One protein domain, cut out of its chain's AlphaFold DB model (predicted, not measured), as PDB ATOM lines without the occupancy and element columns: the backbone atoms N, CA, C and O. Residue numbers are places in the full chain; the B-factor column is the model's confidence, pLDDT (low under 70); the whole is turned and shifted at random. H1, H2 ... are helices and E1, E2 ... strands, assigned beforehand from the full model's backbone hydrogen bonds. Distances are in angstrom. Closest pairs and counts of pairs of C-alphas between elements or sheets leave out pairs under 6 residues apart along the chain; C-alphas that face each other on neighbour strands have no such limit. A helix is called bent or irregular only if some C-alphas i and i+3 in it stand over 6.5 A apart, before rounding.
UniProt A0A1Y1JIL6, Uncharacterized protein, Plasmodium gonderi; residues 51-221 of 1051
ATOM      1  N   LYS A  51      46.140 -16.578 -12.040       73.38
ATOM      2  CA  LYS A  51      46.785 -17.656 -11.277       73.38
ATOM      3  C   LYS A  51      46.161 -17.702  -9.875       73.38
ATOM      4  O   LYS A  51      46.114 -16.675  -9.209       73.38
ATOM      5  N   SER A  52      45.692 -18.864  -9.422       71.81
ATOM      6  CA  SER A  52      45.235 -19.089  -8.039       71.81
ATOM      7  C   SER A  52      45.942 -20.289  -7.416       71.81
ATOM      8  O   SER A  52      46.331 -21.223  -8.119       71.81
ATOM      9  N   ARG A  53      46.135 -20.260  -6.093       71.62
ATOM     10  CA  ARG A  53      46.902 -21.260  -5.336       71.62
ATOM     11  C   ARG A  53      46.005 -21.955  -4.308       71.62
ATOM     12  O   ARG A  53      45.238 -21.313  -3.592       71.62
ATOM     13  N   VAL A  54      46.129 -23.276  -4.212       71.06
ATOM     14  CA  VAL A  54      45.446 -24.115  -3.223       71.06
ATOM     15  C   VAL A  54      46.467 -25.008  -2.531       71.06
ATOM     16  O   VAL A  54      47.135 -25.809  -3.181       71.06
ATOM     17  N   VAL A  55      46.584 -24.890  -1.210       71.19
ATOM     18  CA  VAL A  55      47.591 -25.601  -0.411       71.19
ATOM     19  C   VAL A  55      46.908 -26.678   0.429       71.19
ATOM     20  O   VAL A  55      46.126 -26.360   1.323       71.19
ATOM     21  N   TYR A  56      47.220 -27.950   0.178       73.75
ATOM     22  CA  TYR A  56      46.769 -29.086   0.983       73.75
ATOM     23  C   TYR A  56      47.884 -29.585   1.901       73.75
ATOM     24  O   TYR A  56      48.931 -30.062   1.457       73.75
ATOM     25  N   ASN A  57      47.662 -29.497   3.209       71.94
ATOM     26  CA  ASN A  57      48.634 -29.928   4.204       71.94
ATOM     27  C   ASN A  57      48.454 -31.422   4.530       71.94
ATOM     28  O   ASN A  57      47.576 -31.797   5.309       71.94
ATOM     29  N   LEU A  58      49.339 -32.263   3.978       70.50
ATOM     30  CA  LEU A  58      49.350 -33.726   4.156       70.50
ATOM     31  C   LEU A  58      49.333 -34.191   5.626       70.50
ATOM     32  O   LEU A  58      48.933 -35.318   5.898       70.50
ATOM     33  N   SER A  59      49.783 -33.358   6.572       66.12
ATOM     34  CA  SER A  59      49.904 -33.719   7.993       66.12
ATOM     35  C   SER A  59      48.684 -33.363   8.847       66.12
ATOM     36  O   SER A  59      48.563 -33.880   9.954       66.12
ATOM     37  N   ASN A  60      47.808 -32.457   8.396       63.84
ATOM     38  CA  ASN A  60      46.623 -32.043   9.166       63.84
ATOM     39  C   ASN A  60      45.314 -31.983   8.359       63.84
ATOM     40  O   ASN A  60      44.267 -31.677   8.939       63.84
ATOM     41  N   GLU A  61      45.388 -32.296   7.063       65.69
ATOM     42  CA  GLU A  61      44.287 -32.425   6.100       65.69
ATOM     43  C   GLU A  61      43.513 -31.129   5.824       65.69
ATOM     44  O   GLU A  61      42.450 -31.157   5.204       65.69
ATOM     45  N   LYS A  62      44.056 -29.977   6.234       67.44
ATOM     46  CA  LYS A  62      43.495 -28.667   5.894       67.44
ATOM     47  C   LYS A  62      43.838 -28.277   4.459       67.44
ATOM     48  O   LYS A  62      44.973 -28.454   4.005       67.44
ATOM     49  N   ILE A  63      42.851 -27.683   3.797       66.62
ATOM     50  CA  ILE A  63      42.981 -26.982   2.522       66.62
ATOM     51  C   ILE A  63      42.971 -25.479   2.813       66.62
ATOM     52  O   ILE A  63      42.120 -25.003   3.564       66.62
ATOM     53  N   TYR A  64      43.897 -24.747   2.204       69.62
ATOM     54  CA  TYR A  64      43.969 -23.286   2.219       69.62
ATOM     55  C   TYR A  64      43.821 -22.775   0.776       69.62
ATOM     56  O   TYR A  64      44.341 -23.408  -0.144       69.62
ATOM     57  N   LEU A  65      43.090 -21.677   0.573       67.19
ATOM     58  CA  LEU A  65      42.663 -21.173  -0.741       67.19
ATOM     59  C   LEU A  65      43.096 -19.709  -0.895       67.19
ATOM     60  O   LEU A  65      42.718 -18.895  -0.054       67.19
ATOM     61  N   SER A  66      43.852 -19.365  -1.942       63.88
ATOM     62  CA  SER A  66      44.230 -17.971  -2.217       63.88
ATOM     63  C   SER A  66      43.029 -17.123  -2.659       63.88
ATOM     64  O   SER A  66      41.997 -17.656  -3.069       63.88
ATOM     65  N   GLU A  67      43.134 -15.796  -2.580       61.78
ATOM     66  CA  GLU A  67      41.996 -14.894  -2.829       61.78
ATOM     67  C   GLU A  67      41.491 -14.990  -4.285       61.78
ATOM     68  O   GLU A  67      40.284 -14.979  -4.548       61.78
ATOM     69  N   GLU A  68      42.404 -15.230  -5.228       67.81
ATOM     70  CA  GLU A  68      42.129 -15.426  -6.654       67.81
ATOM     71  C   GLU A  68      41.398 -16.749  -6.947       67.81
ATOM     72  O   GLU A  68      40.864 -16.923  -8.044       67.81
ATOM     73  N   TYR A  69      41.338 -17.695  -5.999       67.94
ATOM     74  CA  TYR A  69      40.648 -18.980  -6.175       67.94
ATOM     75  C   TYR A  69      39.162 -18.790  -6.498       67.94
ATOM     76  O   TYR A  69      38.640 -19.409  -7.424       67.94
ATOM     77  N   PHE A  70      38.494 -17.887  -5.781       65.94
ATOM     78  CA  PHE A  70      37.076 -17.588  -5.978       65.94
ATOM     79  C   PHE A  70      36.806 -16.878  -7.311       65.94
ATOM     80  O   PHE A  70      35.804 -17.142  -7.981       65.94
ATOM     81  N   ASP A  71      37.748 -16.054  -7.759       67.75
ATOM     82  CA  ASP A  71      37.678 -15.423  -9.072       67.75
ATOM     83  C   ASP A  71      37.932 -16.430 -10.208       67.75
ATOM     84  O   ASP A  71      37.203 -16.424 -11.202       67.75
ATOM     85  N   ASN A  72      38.864 -17.372 -10.028       67.19
ATOM     86  CA  ASN A  72      39.096 -18.474 -10.966       67.19
ATOM     87  C   ASN A  72      37.915 -19.448 -11.048       67.19
ATOM     88  O   ASN A  72      37.584 -19.889 -12.148       67.19
ATOM     89  N   ILE A  73      37.208 -19.720  -9.945       67.75
ATOM     90  CA  ILE A  73      35.919 -20.436  -9.981       67.75
ATOM     91  C   ILE A  73      34.923 -19.692 -10.880       67.75
ATOM     92  O   ILE A  73      34.303 -20.303 -11.753       67.75
ATOM     93  N   ARG A  74      34.783 -18.370 -10.717       68.94
ATOM     94  CA  ARG A  74      33.855 -17.562 -11.528       68.94
ATOM     95  C   ARG A  74      34.231 -17.567 -13.015       68.94
ATOM     96  O   ARG A  74      33.346 -17.610 -13.868       68.94
ATOM     97  N   THR A  75      35.524 -17.565 -13.334       72.75
ATOM     98  CA  THR A  75      36.015 -17.648 -14.716       72.75
ATOM     99  C   THR A  75      35.851 -19.048 -15.326       72.75
ATOM    100  O   THR A  75      35.387 -19.169 -16.457       72.75
ATOM    101  N   LEU A  76      36.119 -20.123 -14.582       68.69
ATOM    102  CA  LEU A  76      35.876 -21.493 -15.058       68.69
ATOM    103  C   LEU A  76      34.384 -21.758 -15.307       68.69
ATOM    104  O   LEU A  76      34.019 -22.399 -16.294       68.69
ATOM    105  N   GLN A  77      33.511 -21.186 -14.476       71.88
ATOM    106  CA  GLN A  77      32.065 -21.192 -14.692       71.88
ATOM    107  C   GLN A  77      31.667 -20.502 -16.011       71.88
ATOM    108  O   GLN A  77      30.794 -21.008 -16.718       71.88
ATOM    109  N   SER A  78      32.314 -19.390 -16.393       70.06
ATOM    110  CA  SER A  78      32.020 -18.696 -17.660       70.06
ATOM    111  C   SER A  78      32.564 -19.421 -18.902       70.06
ATOM    112  O   SER A  78      31.947 -19.346 -19.973       70.06
ATOM    113  N   MET A  79      33.659 -20.174 -18.761       71.62
ATOM    114  CA  MET A  79      34.175 -21.088 -19.792       71.62
ATOM    115  C   MET A  79      33.208 -22.264 -20.011       71.62
ATOM    116  O   MET A  79      32.759 -22.485 -21.136       71.62
ATOM    117  N   LEU A  80      32.761 -22.928 -18.937       69.69
ATOM    118  CA  LEU A  80      31.729 -23.979 -18.989       69.69
ATOM    119  C   LEU A  80      30.420 -23.483 -19.627       69.69
ATOM    120  O   LEU A  80      29.907 -24.113 -20.554       69.69
ATOM    121  N   LEU A  81      29.919 -22.313 -19.210       69.44
ATOM    122  CA  LEU A  81      28.758 -21.637 -19.817       69.44
ATOM    123  C   LEU A  81      28.936 -21.344 -21.318       69.44
ATOM    124  O   LEU A  81      27.949 -21.173 -22.034       69.44
ATOM    125  N   THR A  82      30.172 -21.270 -21.811       71.00
ATOM    126  CA  THR A  82      30.468 -21.097 -23.238       71.00
ATOM    127  C   THR A  82      30.508 -22.435 -23.979       71.00
ATOM    128  O   THR A  82      30.025 -22.502 -25.109       71.00
ATOM    129  N   CYS A  83      30.936 -23.525 -23.338       67.00
ATOM    130  CA  CYS A  83      30.850 -24.879 -23.898       67.00
ATOM    131  C   CYS A  83      29.398 -25.324 -24.163       67.00
ATOM    132  O   CYS A  83      29.135 -25.934 -25.200       67.00
ATOM    133  N   PHE A  84      28.442 -24.938 -23.307       66.06
ATOM    134  CA  PHE A  84      27.003 -25.182 -23.519       66.06
ATOM    135  C   PHE A  84      26.412 -24.517 -24.781       66.06
ATOM    136  O   PHE A  84      25.311 -24.883 -25.191       66.06
ATOM    137  N   LYS A  85      27.113 -23.561 -25.410       69.50
ATOM    138  CA  LYS A  85      26.650 -22.863 -26.628       69.50
ATOM    139  C   LYS A  85      26.888 -23.660 -27.920       69.50
ATOM    140  O   LYS A  85      26.345 -23.293 -28.956       69.50
ATOM    141  N   SER A  86      27.694 -24.725 -27.879       74.75
ATOM    142  CA  SER A  86      27.910 -25.635 -29.013       74.75
ATOM    143  C   SER A  86      27.155 -26.940 -28.778       74.75
ATOM    144  O   SER A  86      27.408 -27.617 -27.789       74.75
ATOM    145  N   GLU A  87      26.274 -27.336 -29.701       70.31
ATOM    146  CA  GLU A  87      25.535 -28.610 -29.612       70.31
ATOM    147  C   GLU A  87      26.446 -29.852 -29.629       70.31
ATOM    148  O   GLU A  87      26.035 -30.916 -29.173       70.31
ATOM    149  N   GLU A  88      27.686 -29.735 -30.111       75.31
ATOM    150  CA  GLU A  88      28.693 -30.797 -30.015       75.31
ATOM    151  C   GLU A  88      29.292 -30.862 -28.603       75.31
ATOM    152  O   GLU A  88      29.206 -31.892 -27.934       75.31
ATOM    153  N   LYS A  89      29.827 -29.741 -28.098       70.50
ATOM    154  CA  LYS A  89      30.449 -29.690 -26.762       70.50
ATOM    155  C   LYS A  89      29.433 -29.896 -25.636       70.50
ATOM    156  O   LYS A  89      29.776 -30.479 -24.615       70.50
ATOM    157  N   LYS A  90      28.176 -29.512 -25.851       68.00
ATOM    158  CA  LYS A  90      27.020 -29.817 -24.998       68.00
ATOM    159  C   LYS A  90      26.735 -31.320 -24.916       68.00
ATOM    160  O   LYS A  90      26.503 -31.808 -23.822       68.00
ATOM    161  N   ARG A  91      26.828 -32.085 -26.016       68.81
ATOM    162  CA  ARG A  91      26.729 -33.563 -25.945       68.81
ATOM    163  C   ARG A  91      27.860 -34.159 -25.116       68.81
ATOM    164  O   ARG A  91      27.597 -35.022 -24.295       68.81
ATOM    165  N   ILE A  92      29.081 -33.648 -25.273       63.56
ATOM    166  CA  ILE A  92      30.236 -34.092 -24.482       63.56
ATOM    167  C   ILE A  92      30.029 -33.802 -22.987       63.56
ATOM    168  O   ILE A  92      30.310 -34.674 -22.170       63.56
ATOM    169  N   LEU A  93      29.509 -32.620 -22.626       62.06
ATOM    170  CA  LEU A  93      29.125 -32.297 -21.245       62.06
ATOM    171  C   LEU A  93      28.027 -33.242 -20.728       62.06
ATOM    172  O   LEU A  93      28.119 -33.718 -19.597       62.06
ATOM    173  N   ASN A  94      27.034 -33.572 -21.559       60.19
ATOM    174  CA  ASN A  94      25.985 -34.521 -21.195       60.19
ATOM    175  C   ASN A  94      26.513 -35.953 -20.995       60.19
ATOM    176  O   ASN A  94      26.138 -36.603 -20.022       60.19
ATOM    177  N   ASP A  95      27.433 -36.424 -21.844       57.31
ATOM    178  CA  ASP A  95      28.069 -37.748 -21.733       57.31
ATOM    179  C   ASP A  95      28.878 -37.921 -20.422       57.31
ATOM    180  O   ASP A  95      29.176 -39.051 -20.030       57.31
ATOM    181  N   ILE A  96      29.207 -36.823 -19.721       52.34
ATOM    182  CA  ILE A  96      29.807 -36.811 -18.368       52.34
ATOM    183  C   ILE A  96      28.856 -36.325 -17.260       52.34
ATOM    184  O   ILE A  96      29.299 -36.087 -16.137       52.34
ATOM    185  N   GLY A  97      27.557 -36.196 -17.543       50.19
ATOM    186  CA  GLY A  97      26.520 -35.843 -16.565       50.19
ATOM    187  C   GLY A  97      26.396 -34.349 -16.234       50.19
ATOM    188  O   GLY A  97      25.643 -33.988 -15.331       50.19
ATOM    189  N   ILE A  98      27.084 -33.459 -16.953       52.06
ATOM    190  CA  ILE A  98      27.013 -32.002 -16.758       52.06
ATOM    191  C   ILE A  98      25.908 -31.425 -17.668       52.06
ATOM    192  O   ILE A  98      26.173 -30.662 -18.590       52.06
ATOM    193  N   GLU A  99      24.645 -31.788 -17.419       47.97
ATOM    194  CA  GLU A  99      23.508 -31.423 -18.295       47.97
ATOM    195  C   GLU A  99      22.777 -30.111 -17.913       47.97
ATOM    196  O   GLU A  99      21.696 -29.839 -18.436       47.97
ATOM    197  N   SER A 100      23.288 -29.303 -16.966       41.53
ATOM    198  CA  SER A 100      22.467 -28.285 -16.272       41.53
ATOM    199  C   SER A 100      23.076 -26.898 -16.067       41.53
ATOM    200  O   SER A 100      24.285 -26.727 -15.974       41.53
ATOM    201  N   VAL A 101      22.184 -25.924 -15.843       39.72
ATOM    202  CA  VAL A 101      22.505 -24.574 -15.342       39.72
ATOM    203  C   VAL A 101      22.569 -24.519 -13.803       39.72
ATOM    204  O   VAL A 101      23.111 -23.571 -13.241       39.72
ATOM    205  N   ARG A 102      22.058 -25.522 -13.071       36.53
ATOM    206  CA  ARG A 102      22.026 -25.491 -11.593       36.53
ATOM    207  C   ARG A 102      23.405 -25.735 -10.966       36.53
ATOM    208  O   ARG A 102      23.720 -25.109  -9.952       36.53
ATOM    209  N   SER A 103      24.244 -26.537 -11.620       42.22
ATOM    210  CA  SER A 103      25.693 -26.647 -11.384       42.22
ATOM    211  C   SER A 103      26.496 -25.453 -11.939       42.22
ATOM    212  O   SER A 103      27.713 -25.413 -11.808       42.22
ATOM    213  N   LEU A 104      25.828 -24.440 -12.509       45.12
ATOM    214  CA  LEU A 104      26.410 -23.158 -12.935       45.12
ATOM    215  C   LEU A 104      25.912 -21.978 -12.076       45.12
ATOM    216  O   LEU A 104      26.202 -20.824 -12.386       45.12
ATOM    217  N   PHE A 105      25.207 -22.240 -10.966       49.62
ATOM    218  CA  PHE A 105      25.113 -21.266  -9.877       49.62
ATOM    219  C   PHE A 105      26.444 -21.219  -9.133       49.62
ATOM    220  O   PHE A 105      26.975 -22.260  -8.749       49.62
ATOM    221  N   TYR A 106      26.963 -20.014  -8.901       53.12
ATOM    222  CA  TYR A 106      28.278 -19.789  -8.302       53.12
ATOM    223  C   TYR A 106      28.511 -20.583  -7.004       53.12
ATOM    224  O   TYR A 106      29.502 -21.297  -6.911       53.12
ATOM    225  N   GLU A 107      27.578 -20.546  -6.046       56.91
ATOM    226  CA  GLU A 107      27.732 -21.254  -4.765       56.91
ATOM    227  C   GLU A 107      27.651 -22.786  -4.891       56.91
ATOM    228  O   GLU A 107      28.457 -23.483  -4.278       56.91
ATOM    229  N   ASN A 108      26.767 -23.324  -5.739       54.81
ATOM    230  CA  ASN A 108      26.696 -24.772  -5.987       54.81
ATOM    231  C   ASN A 108      27.978 -25.271  -6.669       54.81
ATOM    232  O   ASN A 108      28.579 -26.247  -6.234       54.81
ATOM    233  N   PHE A 109      28.426 -24.559  -7.706       55.91
ATOM    234  CA  PHE A 109      29.641 -24.874  -8.461       55.91
ATOM    235  C   PHE A 109      30.900 -24.796  -7.588       55.91
ATOM    236  O   PHE A 109      31.778 -25.648  -7.673       55.91
ATOM    237  N   LYS A 110      30.962 -23.804  -6.695       60.97
ATOM    238  CA  LYS A 110      31.997 -23.630  -5.667       60.97
ATOM    239  C   LYS A 110      32.014 -24.796  -4.673       60.97
ATOM    240  O   LYS A 110      33.089 -25.322  -4.397       60.97
ATOM    241  N   GLN A 111      30.855 -25.241  -4.178       59.06
ATOM    242  CA  GLN A 111      30.751 -26.423  -3.305       59.06
ATOM    243  C   GLN A 111      31.128 -27.723  -4.038       59.06
ATOM    244  O   GLN A 111      31.840 -28.563  -3.485       59.06
ATOM    245  N   GLU A 112      30.707 -27.879  -5.293       60.06
ATOM    246  CA  GLU A 112      31.011 -29.048  -6.122       60.06
ATOM    247  C   GLU A 112      32.503 -29.120  -6.488       60.06
ATOM    248  O   GLU A 112      33.128 -30.170  -6.319       60.06
ATOM    249  N   LEU A 113      33.116 -28.007  -6.905       62.97
ATOM    250  CA  LEU A 113      34.565 -27.925  -7.116       62.97
ATOM    251  C   LEU A 113      35.337 -28.179  -5.820       62.97
ATOM    252  O   LEU A 113      36.308 -28.929  -5.853       62.97
ATOM    253  N   TYR A 114      34.900 -27.625  -4.685       61.72
ATOM    254  CA  TYR A 114      35.524 -27.881  -3.384       61.72
ATOM    255  C   TYR A 114      35.475 -29.372  -3.001       61.72
ATOM    256  O   TYR A 114      36.482 -29.938  -2.567       61.72
ATOM    257  N   SER A 115      34.338 -30.037  -3.231       61.00
ATOM    258  CA  SER A 115      34.171 -31.478  -3.004       61.00
ATOM    259  C   SER A 115      35.110 -32.308  -3.891       61.00
ATOM    260  O   SER A 115      35.905 -33.100  -3.377       61.00
ATOM    261  N   ASN A 116      35.105 -32.071  -5.210       64.94
ATOM    262  CA  ASN A 116      35.971 -32.784  -6.159       64.94
ATOM    263  C   ASN A 116      37.471 -32.518  -5.900       64.94
ATOM    264  O   ASN A 116      38.282 -33.440  -5.982       64.94
ATOM    265  N   LEU A 117      37.848 -31.291  -5.526       66.31
ATOM    266  CA  LEU A 117      39.222 -30.917  -5.168       66.31
ATOM    267  C   LEU A 117      39.689 -31.617  -3.882       66.31
ATOM    268  O   LEU A 117      40.808 -32.127  -3.824       66.31
ATOM    269  N   THR A 118      38.828 -31.714  -2.868       65.50
ATOM    270  CA  THR A 118      39.163 -32.417  -1.618       65.50
ATOM    271  C   THR A 118      39.263 -33.929  -1.842       65.50
ATOM    272  O   THR A 118      40.181 -34.585  -1.344       65.50
ATOM    273  N   PHE A 119      38.374 -34.485  -2.666       65.38
ATOM    274  CA  PHE A 119      38.413 -35.871  -3.131       65.38
ATOM    275  C   PHE A 119      39.698 -36.190  -3.922       65.38
ATOM    276  O   PHE A 119      40.306 -37.244  -3.728       65.38
ATOM    277  N   PHE A 120      40.168 -35.254  -4.750       72.62
ATOM    278  CA  PHE A 120      41.434 -35.364  -5.473       72.62
ATOM    279  C   PHE A 120      42.664 -35.306  -4.545       72.62
ATOM    280  O   PHE A 120      43.584 -36.118  -4.677       72.62
ATOM    281  N   PHE A 121      42.673 -34.433  -3.533       74.94
ATOM    282  CA  PHE A 121      43.737 -34.442  -2.521       74.94
ATOM    283  C   PHE A 121      43.737 -35.721  -1.667       74.94
ATOM    284  O   PHE A 121      44.810 -36.246  -1.350       74.94
ATOM    285  N   LYS A 122      42.555 -36.289  -1.381       77.31
ATOM    286  CA  LYS A 122      42.418 -37.614  -0.759       77.31
ATOM    287  C   LYS A 122      43.079 -38.709  -1.612       77.31
ATOM    288  O   LYS A 122      43.838 -39.504  -1.060       77.31
ATOM    289  N   PHE A 123      42.868 -38.712  -2.937       79.75
ATOM    290  CA  PHE A 123      43.545 -39.635  -3.865       79.75
ATOM    291  C   PHE A 123      45.073 -39.516  -3.792       79.75
ATOM    292  O   PHE A 123      45.756 -40.530  -3.626       79.75
ATOM    293  N   ILE A 124      45.604 -38.285  -3.880       79.94
ATOM    294  CA  ILE A 124      47.053 -38.037  -3.803       79.94
ATOM    295  C   ILE A 124      47.615 -38.583  -2.492       79.94
ATOM    296  O   ILE A 124      48.623 -39.282  -2.525       79.94
ATOM    297  N   ARG A 125      46.967 -38.313  -1.350       84.31
ATOM    298  CA  ARG A 125      47.395 -38.827  -0.038       84.31
ATOM    299  C   ARG A 125      47.390 -40.355   0.004       84.31
ATOM    300  O   ARG A 125      48.378 -40.962   0.408       84.31
ATOM    301  N   GLU A 126      46.280 -40.979  -0.385       82.31
ATOM    302  CA  GLU A 126      46.068 -42.419  -0.194       82.31
ATOM    303  C   GLU A 126      46.891 -43.290  -1.146       82.31
ATOM    304  O   GLU A 126      47.116 -44.462  -0.839       82.31
ATOM    305  N   ASN A 127      47.387 -42.730  -2.251       82.81
ATOM    306  CA  ASN A 127      48.251 -43.425  -3.208       82.81
ATOM    307  C   ASN A 127      49.665 -42.815  -3.325       82.81
ATOM    308  O   ASN A 127      50.445 -43.237  -4.183       82.81
ATOM    309  N   PHE A 128      50.025 -41.867  -2.447       86.12
ATOM    310  CA  PHE A 128      51.247 -41.053  -2.533       86.12
ATOM    311  C   PHE A 128      52.534 -41.854  -2.814       86.12
ATOM    312  O   PHE A 128      53.252 -41.490  -3.747       86.12
ATOM    313  N   PRO A 129      52.854 -42.951  -2.086       84.00
ATOM    314  CA  PRO A 129      54.132 -43.642  -2.273       84.00
ATOM    315  C   PRO A 129      54.261 -44.281  -3.661       84.00
ATOM    316  O   PRO A 129      55.347 -44.296  -4.237       84.00
ATOM    317  N   TYR A 130      53.151 -44.778  -4.215       85.00
ATOM    318  CA  TYR A 130      53.123 -45.399  -5.537       85.00
ATOM    319  C   TYR A 130      53.079 -44.346  -6.657       85.00
ATOM    320  O   TYR A 130      53.807 -44.468  -7.643       85.00
ATOM    321  N   LEU A 131      52.320 -43.261  -6.463       83.81
ATOM    322  CA  LEU A 131      52.251 -42.126  -7.388       83.81
ATOM    323  C   LEU A 131      53.617 -41.431  -7.549       83.81
ATOM    324  O   LEU A 131      54.087 -41.271  -8.674       83.81
ATOM    325  N   THR A 132      54.313 -41.106  -6.452       86.44
ATOM    326  CA  THR A 132      55.677 -40.542  -6.513       86.44
ATOM    327  C   THR A 132      56.682 -41.528  -7.118       86.44
ATOM    328  O   THR A 132      57.536 -41.106  -7.900       86.44
ATOM    329  N   LYS A 133      56.565 -42.842  -6.851       87.50
ATOM    330  CA  LYS A 133      57.404 -43.856  -7.518       87.50
ATOM    331  C   LYS A 133      57.213 -43.823  -9.040       87.50
ATOM    332  O   LYS A 133      58.199 -43.738  -9.768       87.50
ATOM    333  N   LYS A 134      55.966 -43.830  -9.524       86.88
ATOM    334  CA  LYS A 134      55.652 -43.802 -10.962       86.88
ATOM    335  C   LYS A 134      56.066 -42.496 -11.644       86.88
ATOM    336  O   LYS A 134      56.591 -42.536 -12.753       86.88
ATOM    337  N   LEU A 135      55.923 -41.359 -10.961       84.19
ATOM    338  CA  LEU A 135      56.456 -40.077 -11.431       84.19
ATOM    339  C   LEU A 135      57.987 -40.110 -11.570       84.19
ATOM    340  O   LEU A 135      58.501 -39.610 -12.568       84.19
ATOM    341  N   LYS A 136      58.717 -40.728 -10.629       84.88
ATOM    342  CA  LYS A 136      60.180 -40.883 -10.728       84.88
ATOM    343  C   LYS A 136      60.578 -41.795 -11.894       84.88
ATOM    344  O   LYS A 136      61.383 -41.376 -12.721       84.88
ATOM    345  N   GLU A 137      59.943 -42.966 -12.019       86.12
ATOM    346  CA  GLU A 137      60.160 -43.903 -13.137       86.12
ATOM    347  C   GLU A 137      59.971 -43.226 -14.511       86.12
ATOM    348  O   GLU A 137      60.724 -43.496 -15.444       86.12
ATOM    349  N   GLU A 138      58.976 -42.346 -14.668       84.44
ATOM    350  CA  GLU A 138      58.716 -41.651 -15.940       84.44
ATOM    351  C   GLU A 138      59.585 -40.408 -16.181       84.44
ATOM    352  O   GLU A 138      59.814 -40.059 -17.341       84.44
ATOM    353  N   LYS A 139      60.127 -39.771 -15.133       84.12
ATOM    354  CA  LYS A 139      61.184 -38.761 -15.306       84.12
ATOM    355  C   LYS A 139      62.485 -39.398 -15.781       84.12
ATOM    356  O   LYS A 139      63.061 -38.930 -16.762       84.12
ATOM    357  N   GLU A 140      62.897 -40.492 -15.143       84.69
ATOM    358  CA  GLU A 140      64.119 -41.234 -15.479       84.69
ATOM    359  C   GLU A 140      64.095 -41.724 -16.935       84.69
ATOM    360  O   GLU A 140      65.019 -41.437 -17.691       84.69
ATOM    361  N   LYS A 141      62.990 -42.340 -17.386       84.94
ATOM    362  CA  LYS A 141      62.808 -42.776 -18.790       84.94
ATOM    363  C   LYS A 141      62.872 -41.649 -19.829       84.94
ATOM    364  O   LYS A 141      63.024 -41.936 -21.014       84.94
ATOM    365  N   LYS A 142      62.697 -40.388 -19.419       79.25
ATOM    366  CA  LYS A 142      62.674 -39.212 -20.304       79.25
ATOM    367  C   LYS A 142      63.843 -38.249 -20.073       79.25
ATOM    368  O   LYS A 142      63.830 -37.161 -20.644       79.25
ATOM    369  N   ASN A 143      64.840 -38.630 -19.266       79.88
ATOM    370  CA  ASN A 143      65.951 -37.768 -18.842       79.88
ATOM    371  C   ASN A 143      65.488 -36.422 -18.239       79.88
ATOM    372  O   ASN A 143      66.166 -35.403 -18.383       79.88
ATOM    373  N   LEU A 144      64.324 -36.403 -17.577       80.56
ATOM    374  CA  LEU A 144      63.787 -35.203 -16.936       80.56
ATOM    375  C   LEU A 144      64.427 -34.994 -15.561       80.56
ATOM    376  O   LEU A 144      64.471 -35.905 -14.733       80.56
ATOM    377  N   ASN A 145      64.874 -33.768 -15.301       74.00
ATOM    378  CA  ASN A 145      65.444 -33.367 -14.019       74.00
ATOM    379  C   ASN A 145      64.365 -33.341 -12.915       74.00
ATOM    380  O   ASN A 145      63.174 -33.164 -13.178       74.00
ATOM    381  N   GLU A 146      64.779 -33.448 -11.654       68.56
ATOM    382  CA  GLU A 146      63.895 -33.495 -10.485       68.56
ATOM    383  C   GLU A 146      62.932 -32.301 -10.400       68.56
ATOM    384  O   GLU A 146      61.775 -32.478 -10.019       68.56
ATOM    385  N   LYS A 147      63.352 -31.113 -10.852       67.75
ATOM    386  CA  LYS A 147      62.510 -29.903 -10.887       67.75
ATOM    387  C   LYS A 147      61.463 -29.885 -12.014       67.75
ATOM    388  O   LYS A 147      60.477 -29.164 -11.906       67.75
ATOM    389  N   GLN A 148      61.629 -30.678 -13.075       77.12
ATOM    390  CA  GLN A 148      60.710 -30.685 -14.223       77.12
ATOM    391  C   GLN A 148      59.422 -31.465 -13.918       77.12
ATOM    392  O   GLN A 148      59.443 -32.477 -13.216       77.12
ATOM    393  N   TYR A 149      58.292 -31.001 -14.451       81.62
ATOM    394  CA  TYR A 149      56.979 -31.627 -14.273       81.62
ATOM    395  C   TYR A 149      56.754 -32.767 -15.284       81.62
ATOM    396  O   TYR A 149      57.275 -32.735 -16.398       81.62
ATOM    397  N   VAL A 150      55.935 -33.755 -14.911       82.56
ATOM    398  CA  VAL A 150      55.324 -34.700 -15.866       82.56
ATOM    399  C   VAL A 150      53.933 -34.173 -16.218       82.56
ATOM    400  O   VAL A 150      53.224 -33.736 -15.314       82.56
ATOM    401  N   SER A 151      53.533 -34.205 -17.495       81.75
ATOM    402  CA  SER A 151      52.328 -33.496 -17.967       81.75
ATOM    403  C   SER A 151      51.433 -34.304 -18.916       81.75
ATOM    404  O   SER A 151      51.882 -35.244 -19.581       81.75
ATOM    405  N   ASN A 152      50.173 -33.869 -19.005       75.12
ATOM    406  CA  ASN A 152      49.131 -34.263 -19.960       75.12
ATOM    407  C   ASN A 152      49.005 -35.791 -20.103       75.12
ATOM    408  O   ASN A 152      48.967 -36.487 -19.092       75.12
ATOM    409  N   GLU A 153      48.947 -36.331 -21.325       72.94
ATOM    410  CA  GLU A 153      48.750 -37.764 -21.612       72.94
ATOM    411  C   GLU A 153      49.626 -38.697 -20.767       72.94
ATOM    412  O   GLU A 153      49.168 -39.746 -20.318       72.94
ATOM    413  N   ARG A 154      50.886 -38.316 -20.516       77.94
ATOM    414  CA  ARG A 154      51.811 -39.167 -19.764       77.94
ATOM    415  C   ARG A 154      51.536 -39.154 -18.264       77.94
ATOM    416  O   ARG A 154      51.738 -40.168 -17.607       77.94
ATOM    417  N   LEU A 155      51.035 -38.038 -17.740       76.75
ATOM    418  CA  LEU A 155      50.534 -37.961 -16.373       76.75
ATOM    419  C   LEU A 155      49.188 -38.688 -16.230       76.75
ATOM    420  O   LEU A 155      48.981 -39.372 -15.235       76.75
ATOM    421  N   LEU A 156      48.313 -38.629 -17.240       72.38
ATOM    422  CA  LEU A 156      47.063 -39.398 -17.253       72.38
ATOM    423  C   LEU A 156      47.329 -40.911 -17.234       72.38
ATOM    424  O   LEU A 156      46.738 -41.613 -16.422       72.38
ATOM    425  N   GLN A 157      48.296 -41.395 -18.022       75.69
ATOM    426  CA  GLN A 157      48.751 -42.793 -17.982       75.69
ATOM    427  C   GLN A 157      49.280 -43.197 -16.593       75.69
ATOM    428  O   GLN A 157      48.957 -44.276 -16.109       75.69
ATOM    429  N   ILE A 158      50.025 -42.320 -15.905       78.62
ATOM    430  CA  ILE A 158      50.456 -42.561 -14.514       78.62
ATOM    431  C   ILE A 158      49.255 -42.629 -13.557       78.62
ATOM    432  O   ILE A 158      49.242 -43.470 -12.663       78.62
ATOM    433  N   LEU A 159      48.244 -41.771 -13.722       76.62
ATOM    434  CA  LEU A 159      47.035 -41.804 -12.890       76.62
ATOM    435  C   LEU A 159      46.211 -43.079 -13.128       76.62
ATOM    436  O   LEU A 159      45.741 -43.675 -12.160       76.62
ATOM    437  N   GLU A 160      46.089 -43.536 -14.378       73.12
ATOM    438  CA  GLU A 160      45.475 -44.826 -14.718       73.12
ATOM    439  C   GLU A 160      46.244 -46.006 -14.098       73.12
ATOM    440  O   GLU A 160      45.623 -46.850 -13.456       73.12
ATOM    441  N   ASP A 161      47.579 -46.031 -14.198       75.31
ATOM    442  CA  ASP A 161      48.443 -47.046 -13.566       75.31
ATOM    443  C   ASP A 161      48.314 -47.057 -12.028       75.31
ATOM    444  O   ASP A 161      48.391 -48.113 -11.396       75.31
ATOM    445  N   VAL A 162      48.141 -45.887 -11.405       76.00
ATOM    446  CA  VAL A 162      47.996 -45.728  -9.946       76.00
ATOM    447  C   VAL A 162      46.608 -46.155  -9.464       76.00
ATOM    448  O   VAL A 162      46.495 -46.758  -8.397       76.00
ATOM    449  N   ILE A 163      45.561 -45.910 -10.254       70.19
ATOM    450  CA  ILE A 163      44.216 -46.440  -9.992       70.19
ATOM    451  C   ILE A 163      44.200 -47.965 -10.199       70.19
ATOM    452  O   ILE A 163      43.712 -48.692  -9.337       70.19
ATOM    453  N   GLY A 164      44.803 -48.455 -11.286       66.00
ATOM    454  CA  GLY A 164      44.875 -49.877 -11.639       66.00
ATOM    455  C   GLY A 164      45.733 -50.744 -10.710       66.00
ATOM    456  O   GLY A 164      45.599 -51.965 -10.733       66.00
ATOM    457  N   TYR A 165      46.588 -50.145  -9.878       74.19
ATOM    458  CA  TYR A 165      47.415 -50.861  -8.898       74.19
ATOM    459  C   TYR A 165      46.612 -51.461  -7.731       74.19
ATOM    460  O   TYR A 165      46.996 -52.493  -7.188       74.19
ATOM    461  N   ASP A 166      45.498 -50.829  -7.359       67.75
ATOM    462  CA  ASP A 166      44.621 -51.260  -6.266       67.75
ATOM    463  C   ASP A 166      43.171 -50.944  -6.655       67.75
ATOM    464  O   ASP A 166      42.583 -49.951  -6.225       67.75
ATOM    465  N   ILE A 167      42.627 -51.750  -7.572       59.38
ATOM    466  CA  ILE A 167      41.330 -51.491  -8.215       59.38
ATOM    467  C   ILE A 167      40.193 -51.474  -7.187       59.38
ATOM    468  O   ILE A 167      39.312 -50.624  -7.285       59.38
ATOM    469  N   GLU A 168      40.208 -52.353  -6.183       56.22
ATOM    470  CA  GLU A 168      39.147 -52.410  -5.165       56.22
ATOM    471  C   GLU A 168      39.100 -51.132  -4.316       56.22
ATOM    472  O   GLU A 168      38.021 -50.586  -4.072       56.22
ATOM    473  N   LYS A 169      40.266 -50.600  -3.928       68.94
ATOM    474  CA  LYS A 169      40.375 -49.327  -3.206       68.94
ATOM    475  C   LYS A 169      40.163 -48.110  -4.104       68.94
ATOM    476  O   LYS A 169      39.627 -47.112  -3.632       68.94
ATOM    477  N   ASN A 170      40.597 -48.146  -5.367       61.34
ATOM    478  CA  ASN A 170      40.658 -46.961  -6.227       61.34
ATOM    479  C   ASN A 170      39.552 -46.864  -7.294       61.34
ATOM    480  O   ASN A 170      39.477 -45.836  -7.969       61.34
ATOM    481  N   ALA A 171      38.662 -47.855  -7.442       58.66
ATOM    482  CA  ALA A 171      37.598 -47.854  -8.458       58.66
ATOM    483  C   ALA A 171      36.754 -46.566  -8.470       58.66
ATOM    484  O   ALA A 171      36.406 -46.063  -9.537       58.66
ATOM    485  N   PHE A 172      36.470 -45.986  -7.299       57.34
ATOM    486  CA  PHE A 172      35.678 -44.757  -7.201       57.34
ATOM    487  C   PHE A 172      36.417 -43.499  -7.705       57.34
ATOM    488  O   PHE A 172      35.769 -42.511  -8.046       57.34
ATOM    489  N   TYR A 173      37.749 -43.528  -7.831       62.12
ATOM    490  CA  TYR A 173      38.527 -42.456  -8.469       62.12
ATOM    491  C   TYR A 173      38.503 -42.524 -10.003       62.12
ATOM    492  O   TYR A 173      38.646 -41.490 -10.658       62.12
ATOM    493  N   PHE A 174      38.289 -43.712 -10.583       60.38
ATOM    494  CA  PHE A 174      38.309 -43.908 -12.036       60.38
ATOM    495  C   PHE A 174      37.235 -43.079 -12.754       60.38
ATOM    496  O   PHE A 174      37.526 -42.405 -13.739       60.38
ATOM    497  N   GLU A 175      36.014 -43.047 -12.210       60.59
ATOM    498  CA  GLU A 175      34.904 -42.254 -12.754       60.59
ATOM    499  C   GLU A 175      35.269 -40.761 -12.872       60.59
ATOM    500  O   GLU A 175      35.008 -40.126 -13.897       60.59
ATOM    501  N   LYS A 176      35.955 -40.208 -11.860       62.34
ATOM    502  CA  LYS A 176      36.395 -38.806 -11.862       62.34
ATOM    503  C   LYS A 176      37.531 -38.534 -12.842       62.34
ATOM    504  O   LYS A 176      37.552 -37.458 -13.440       62.34
ATOM    505  N   LEU A 177      38.419 -39.500 -13.084       64.06
ATOM    506  CA  LEU A 177      39.440 -39.385 -14.131       64.06
ATOM    507  C   LEU A 177      38.812 -39.389 -15.540       64.06
ATOM    508  O   LEU A 177      39.212 -38.596 -16.395       64.06
ATOM    509  N   VAL A 178      37.782 -40.211 -15.770       60.84
ATOM    510  CA  VAL A 178      37.021 -40.242 -17.038       60.84
ATOM    511  C   VAL A 178      36.228 -38.946 -17.261       60.84
ATOM    512  O   VAL A 178      36.221 -38.413 -18.375       60.84
ATOM    513  N   GLN A 179      35.614 -38.393 -16.206       62.56
ATOM    514  CA  GLN A 179      34.928 -37.094 -16.260       62.56
ATOM    515  C   GLN A 179      35.913 -35.951 -16.572       62.56
ATOM    516  O   GLN A 179      35.674 -35.178 -17.498       62.56
ATOM    517  N   PHE A 180      37.057 -35.888 -15.878       64.31
ATOM    518  CA  PHE A 180      38.092 -34.867 -16.098       64.31
ATOM    519  C   PHE A 180      38.700 -34.921 -17.512       64.31
ATOM    520  O   PHE A 180      38.772 -33.901 -18.197       64.31
ATOM    521  N   THR A 181      39.087 -36.109 -17.986       60.22
ATOM    522  CA  THR A 181      39.674 -36.281 -19.331       60.22
ATOM    523  C   THR A 181      38.693 -35.970 -20.457       60.22
ATOM    524  O   THR A 181      39.089 -35.440 -21.493       60.22
ATOM    525  N   THR A 182      37.403 -36.257 -20.269       61.84
ATOM    526  CA  THR A 182      36.379 -35.927 -21.269       61.84
ATOM    527  C   THR A 182      35.984 -34.449 -21.235       61.84
ATOM    528  O   THR A 182      35.711 -33.891 -22.297       61.84
ATOM    529  N   LEU A 183      36.071 -33.777 -20.080       65.06
ATOM    530  CA  LEU A 183      35.903 -32.321 -19.986       65.06
ATOM    531  C   LEU A 183      36.968 -31.548 -20.787       65.06
ATOM    532  O   LEU A 183      36.657 -30.506 -21.363       65.06
ATOM    533  N   GLY A 184      38.181 -32.098 -20.923       64.62
ATOM    534  CA  GLY A 184      39.253 -31.551 -21.771       64.62
ATOM    535  C   GLY A 184      38.946 -31.498 -23.278       64.62
ATOM    536  O   GLY A 184      39.761 -31.006 -24.048       64.62
ATOM    537  N   LYS A 185      37.779 -31.988 -23.721       70.94
ATOM    538  CA  LYS A 185      37.261 -31.812 -25.094       70.94
ATOM    539  C   LYS A 185      36.335 -30.586 -25.217       70.94
ATOM    540  O   LYS A 185      35.989 -30.162 -26.320       70.94
ATOM    541  N   CYS A 186      35.892 -30.018 -24.093       64.25
ATOM    542  CA  CYS A 186      35.007 -28.854 -24.046       64.25
ATOM    543  C   CYS A 186      35.807 -27.540 -24.058       64.25
ATOM    544  O   CYS A 186      35.441 -26.610 -24.781       64.25
ATOM    545  N   PHE A 187      36.910 -27.485 -23.318       69.62
ATOM    546  CA  PHE A 187      37.885 -26.392 -23.297       69.62
ATOM    547  C   PHE A 187      39.277 -26.975 -23.009       69.62
ATOM    548  O   PHE A 187      39.369 -28.100 -22.512       69.62
ATOM    549  N   ASP A 188      40.344 -26.254 -23.348       72.00
ATOM    550  CA  ASP A 188      41.686 -26.837 -23.380       72.00
ATOM    551  C   ASP A 188      42.258 -26.948 -21.961       72.00
ATOM    552  O   ASP A 188      42.539 -25.946 -21.302       72.00
ATOM    553  N   ILE A 189      42.418 -28.183 -21.477       70.88
ATOM    554  CA  ILE A 189      42.962 -28.476 -20.146       70.88
ATOM    555  C   ILE A 189      44.369 -29.052 -20.284       70.88
ATOM    556  O   ILE A 189      44.567 -30.116 -20.870       70.88
ATOM    557  N   THR A 190      45.341 -28.386 -19.666       73.94
ATOM    558  CA  THR A 190      46.679 -28.935 -19.425       73.94
ATOM    559  C   THR A 190      46.867 -29.229 -17.942       73.94
ATOM    560  O   THR A 190      46.390 -28.505 -17.067       73.94
ATOM    561  N   PHE A 191      47.543 -30.333 -17.648       72.88
ATOM    562  CA  PHE A 191      47.640 -30.885 -16.302       72.88
ATOM    563  C   PHE A 191      49.068 -31.373 -16.067       72.88
ATOM    564  O   PHE A 191      49.561 -32.202 -16.832       72.88
ATOM    565  N   SER A 192      49.745 -30.850 -15.047       79.50
ATOM    566  CA  SER A 192      51.162 -31.118 -14.784       79.50
ATOM    567  C   SER A 192      51.425 -31.384 -13.299       79.50
ATOM    568  O   SER A 192      50.817 -30.772 -12.423       79.50
ATOM    569  N   MET A 193      52.317 -32.331 -12.988       81.38
ATOM    570  CA  MET A 193      52.586 -32.766 -11.612       81.38
ATOM    571  C   MET A 193      54.075 -33.006 -11.340       81.38
ATOM    572  O   MET A 193      54.784 -33.644 -12.123       81.38
ATOM    573  N   ASN A 194      54.527 -32.526 -10.182       84.12
ATOM    574  CA  ASN A 194      55.841 -32.775  -9.604       84.12
ATOM    575  C   ASN A 194      55.744 -32.961  -8.073       84.12
ATOM    576  O   ASN A 194      55.971 -32.022  -7.312       84.12
ATOM    577  N   ILE A 195      55.396 -34.171  -7.614       81.88
ATOM    578  CA  ILE A 195      55.350 -34.499  -6.177       81.88
ATOM    579  C   ILE A 195      56.444 -35.498  -5.778       81.88
ATOM    580  O   ILE A 195      56.515 -36.619  -6.286       81.88
ATOM    581  N   GLN A 196      57.294 -35.080  -4.838       73.38
ATOM    582  CA  GLN A 196      58.496 -35.801  -4.407       73.38
ATOM    583  C   GLN A 196      58.575 -35.959  -2.878       73.38
ATOM    584  O   GLN A 196      58.948 -37.025  -2.394       73.38
ATOM    585  N   ASN A 197      58.194 -34.937  -2.099       68.69
ATOM    586  CA  ASN A 197      58.392 -34.919  -0.642       68.69
ATOM    587  C   ASN A 197      57.094 -35.180   0.154       68.69
ATOM    588  O   ASN A 197      56.182 -34.356   0.163       68.69
ATOM    589  N   THR A 198      57.042 -36.290   0.898       65.38
ATOM    590  CA  THR A 198      55.905 -36.684   1.765       65.38
ATOM    591  C   THR A 198      55.634 -35.742   2.946       65.38
ATOM    592  O   THR A 198      54.573 -35.835   3.562       65.38
ATOM    593  N   ARG A 199      56.582 -34.866   3.306       64.62
ATOM    594  CA  ARG A 199      56.499 -33.966   4.476       64.62
ATOM    595  C   ARG A 199      56.093 -32.531   4.131       64.62
ATOM    596  O   ARG A 199      55.838 -31.741   5.043       64.62
ATOM    597  N   ASN A 200      56.054 -32.195   2.843       74.12
ATOM    598  CA  ASN A 200      55.657 -30.880   2.353       74.12
ATOM    599  C   ASN A 200      54.155 -30.863   2.025       74.12
ATOM    600  O   ASN A 200      53.600 -31.900   1.658       74.12
ATOM    601  N   PRO A 201      53.472 -29.709   2.137       74.69
ATOM    602  CA  PRO A 201      52.122 -29.584   1.609       74.69
ATOM    603  C   PRO A 201      52.132 -29.743   0.084       74.69
ATOM    604  O   PRO A 201      53.109 -29.395  -0.580       74.69
ATOM    605  N   VAL A 202      51.031 -30.248  -0.468       77.12
ATOM    606  CA  VAL A 202      50.814 -30.293  -1.916       77.12
ATOM    607  C   VAL A 202      50.162 -28.979  -2.328       77.12
ATOM    608  O   VAL A 202      49.101 -28.630  -1.811       77.12
ATOM    609  N   ILE A 203      50.794 -28.250  -3.241       76.44
ATOM    610  CA  ILE A 203      50.290 -26.996  -3.795       76.44
ATOM    611  C   ILE A 203      49.725 -27.296  -5.183       76.44
ATOM    612  O   ILE A 203      50.421 -27.837  -6.040       76.44
ATOM    613  N   LEU A 204      48.463 -26.942  -5.399       78.31
ATOM    614  CA  LEU A 204      47.813 -26.916  -6.705       78.31
ATOM    615  C   LEU A 204      47.722 -25.453  -7.148       78.31
ATOM    616  O   LEU A 204      47.175 -24.619  -6.427       78.31
ATOM    617  N   ILE A 205      48.263 -25.144  -8.322       75.25
ATOM    618  CA  ILE A 205      48.198 -23.825  -8.955       75.25
ATOM    619  C   ILE A 205      47.309 -23.956 -10.190       75.25
ATOM    620  O   ILE A 205      47.602 -24.765 -11.071       75.25
ATOM    621  N   ALA A 206      46.226 -23.186 -10.248       74.88
ATOM    622  CA  ALA A 206      45.334 -23.124 -11.400       74.88
ATOM    623  C   ALA A 206      45.533 -21.790 -12.129       74.88
ATOM    624  O   ALA A 206      45.331 -20.724 -11.548       74.88
ATOM    625  N   GLU A 207      45.932 -21.852 -13.394       77.62
ATOM    626  CA  GLU A 207      46.151 -20.705 -14.273       77.62
ATOM    627  C   GLU A 207      45.032 -20.710 -15.323       77.62
ATOM    628  O   GLU A 207      44.906 -21.664 -16.097       77.62
ATOM    629  N   VAL A 208      44.174 -19.685 -15.311       75.00
ATOM    630  CA  VAL A 208      42.954 -19.630 -16.131       75.00
ATOM    631  C   VAL A 208      43.041 -18.488 -17.141       75.00
ATOM    632  O   VAL A 208      43.168 -17.319 -16.764       75.00
ATOM    633  N   ASP A 209      42.923 -18.828 -18.425       79.19
ATOM    634  CA  ASP A 209      42.804 -17.889 -19.541       79.19
ATOM    635  C   ASP A 209      41.408 -18.006 -20.173       79.19
ATOM    636  O   ASP A 209      41.072 -18.952 -20.891       79.19
ATOM    637  N   SER A 210      40.585 -16.993 -19.907       68.44
ATOM    638  CA  SER A 210      39.208 -16.898 -20.391       68.44
ATOM    639  C   SER A 210      39.070 -16.511 -21.863       68.44
ATOM    640  O   SER A 210      37.986 -16.685 -22.424       68.44
ATOM    641  N   LYS A 211      40.126 -15.984 -22.497       73.56
ATOM    642  CA  LYS A 211      40.107 -15.597 -23.916       73.56
ATOM    643  C   LYS A 211      40.391 -16.808 -24.792       73.56
ATOM    644  O   LYS A 211      39.648 -17.062 -25.739       73.56
ATOM    645  N   ASN A 212      41.407 -17.585 -24.424       76.25
ATOM    646  CA  ASN A 212      41.775 -18.808 -25.134       76.25
ATOM    647  C   ASN A 212      40.946 -20.034 -24.701       76.25
ATOM    648  O   ASN A 212      41.051 -21.081 -25.325       76.25
ATOM    649  N   ASN A 213      40.080 -19.906 -23.684       69.94
ATOM    650  CA  ASN A 213      39.366 -21.022 -23.043       69.94
ATOM    651  C   ASN A 213      40.339 -22.123 -22.588       69.94
ATOM    652  O   ASN A 213      40.142 -23.305 -22.865       69.94
ATOM    653  N   PHE A 214      41.388 -21.709 -21.880       77.94
ATOM    654  CA  PHE A 214      42.493 -22.565 -21.471       77.94
ATOM    655  C   PHE A 214      42.616 -22.605 -19.944       77.94
ATOM    656  O   PHE A 214      42.541 -21.578 -19.264       77.94
ATOM    657  N   LEU A 215      42.804 -23.810 -19.409       75.56
ATOM    658  CA  LEU A 215      43.077 -24.084 -18.002       75.56
ATOM    659  C   LEU A 215      44.389 -24.865 -17.910       75.56
ATOM    660  O   LEU A 215      44.482 -25.983 -18.415       75.56
ATOM    661  N   HIS A 216      45.370 -24.322 -17.196       75.50
ATOM    662  CA  HIS A 216      46.545 -25.074 -16.767       75.50
ATOM    663  C   HIS A 216      46.469 -25.343 -15.266       75.50
ATOM    664  O   HIS A 216      46.268 -24.430 -14.468       75.50
ATOM    665  N   VAL A 217      46.630 -26.604 -14.873       76.69
ATOM    666  CA  VAL A 217      46.730 -27.011 -13.469       76.69
ATOM    667  C   VAL A 217      48.114 -27.606 -13.231       76.69
ATOM    668  O   VAL A 217      48.405 -28.710 -13.697       76.69
ATOM    669  N   LYS A 218      48.949 -26.878 -12.485       78.12
ATOM    670  CA  LYS A 218      50.230 -27.360 -11.950       78.12
ATOM    671  C   LYS A 218      50.000 -27.928 -10.554       78.12
ATOM    672  O   LYS A 218      49.281 -27.330  -9.756       78.12
ATOM    673  N   ILE A 219      50.650 -29.034 -10.215       79.50
ATOM    674  CA  ILE A 219      50.654 -29.595  -8.858       79.50
ATOM    675  C   ILE A 219      52.092 -29.872  -8.441       79.50
ATOM    676  O   ILE A 219      52.795 -30.618  -9.119       79.50
ATOM    677  N   ASN A 220      52.533 -29.325  -7.312       82.81
ATOM    678  CA  ASN A 220      53.859 -29.591  -6.767       82.81
ATOM    679  C   ASN A 220      53.834 -29.835  -5.249       82.81
ATOM    680  O   ASN A 220      52.804 -29.690  -4.591       82.81
ATOM    681  N   ASN A 221      54.968 -30.251  -4.690       79.69
ATOM    682  CA  ASN A 221      55.237 -30.166  -3.248       79.69
ATOM    683  C   ASN A 221      56.695 -29.782  -2.940       79.69
ATOM    684  O   ASN A 221      57.202 -30.029  -1.843       79.69
TER     685      ASN A 221
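This is residues 51 to 221 of the 1051 residues of an uncharacterized protein of Plasmodium gonderi (UniProt A0A1Y1JIL6). A twisted sheet of five strands has H1 and the long arm H3a over one face, and the helical hairpin H4 and H5 meets the sheet at its E3 edge through H4. H3 turns a corner after H3a into its second arm, H3b, which packs on H4, while short H2 lies far out, near ends of H1 and H5. The printed part has 171 residues, with five named helices and five named strands in the order E1 E2 H1 H2 H3 H4 H5 E3 E4 E5. The sheet, E2 E1 E4 E5 E3, is mixed, and so is the class, helices and strands; the whole is compact, with a radius of gyration of the C-alphas of 16.2 A and spans of 43 by 32 by 32 A.

E2, residues 63 to 65, and E1, residues 51 to 56, form an antiparallel hairpin, with N 55 and O 64 within hydrogen-bond range at 2.9 A. E1 is antiparallel to E4, residues 202 to 209, with N 54 and O 204 at 2.8 A. E4 and E5, residues 214 to 220, form an antiparallel hairpin, with N 205 and O 218 at 2.8 A. E5 is parallel to edge strand E3, residues 188 to 194, with N 217 and O 190 at 2.9 A. H3, residues 106 to 140, was assigned as one helix by its hydrogen bonds but is bent, C-alphas 126 and 129 being 8.4 A apart; its arms H3a, residues 106 to 126, and H3b, residues 129 to 140, are about perpendicular at 82 degrees. H1, residues 68 to 83, and H3a lie on the same face, giving two layers, helices on one face of a sheet, at heights of 9.4 A and 10.1 A over the sheet. H1 residues 70 to 77 touch H3a, closest at C-alphas 73 and 110, 6.6 A. H4, residues 152 to 164, only grazes the sheet with residues 152 to 156; it forms helical hairpins with H3b, closest C-alphas 131 and 162 at 6.1 A, and with H5, residues 167 to 183, closest C-alphas 163 and 170 at 5.2 A. H5 is irregular, C-alphas 169 and 172 being 7.7 A apart, and H2, residues 87 to 95, only just touches it, only at their ends, with 3 pairs of C-alphas within 8 A, closest 93 and 183 at 6.9 A. Every O i to N i+4 pair is within hydrogen-bond range in H1, H2, H3a, H3b and H4; in H5, 8 of 13 are.

E1 begins at C-alpha 51 (46.785, -17.656, -11.277), and E5 ends at C-alpha 220 (53.859, -29.591, -6.767). H3a measures 29.9 A, H5 23.1 A, E4 23.0 A and H1 22.7 A.

The two C-alphas farthest apart, those of Glu 87 and Arg 199, are 46.4 A apart. The printed part has no cut; the link from H3 to H4 is long. Mean pLDDT of the printed part is 70.0, with 81 residues under 70, among them 90 to 119.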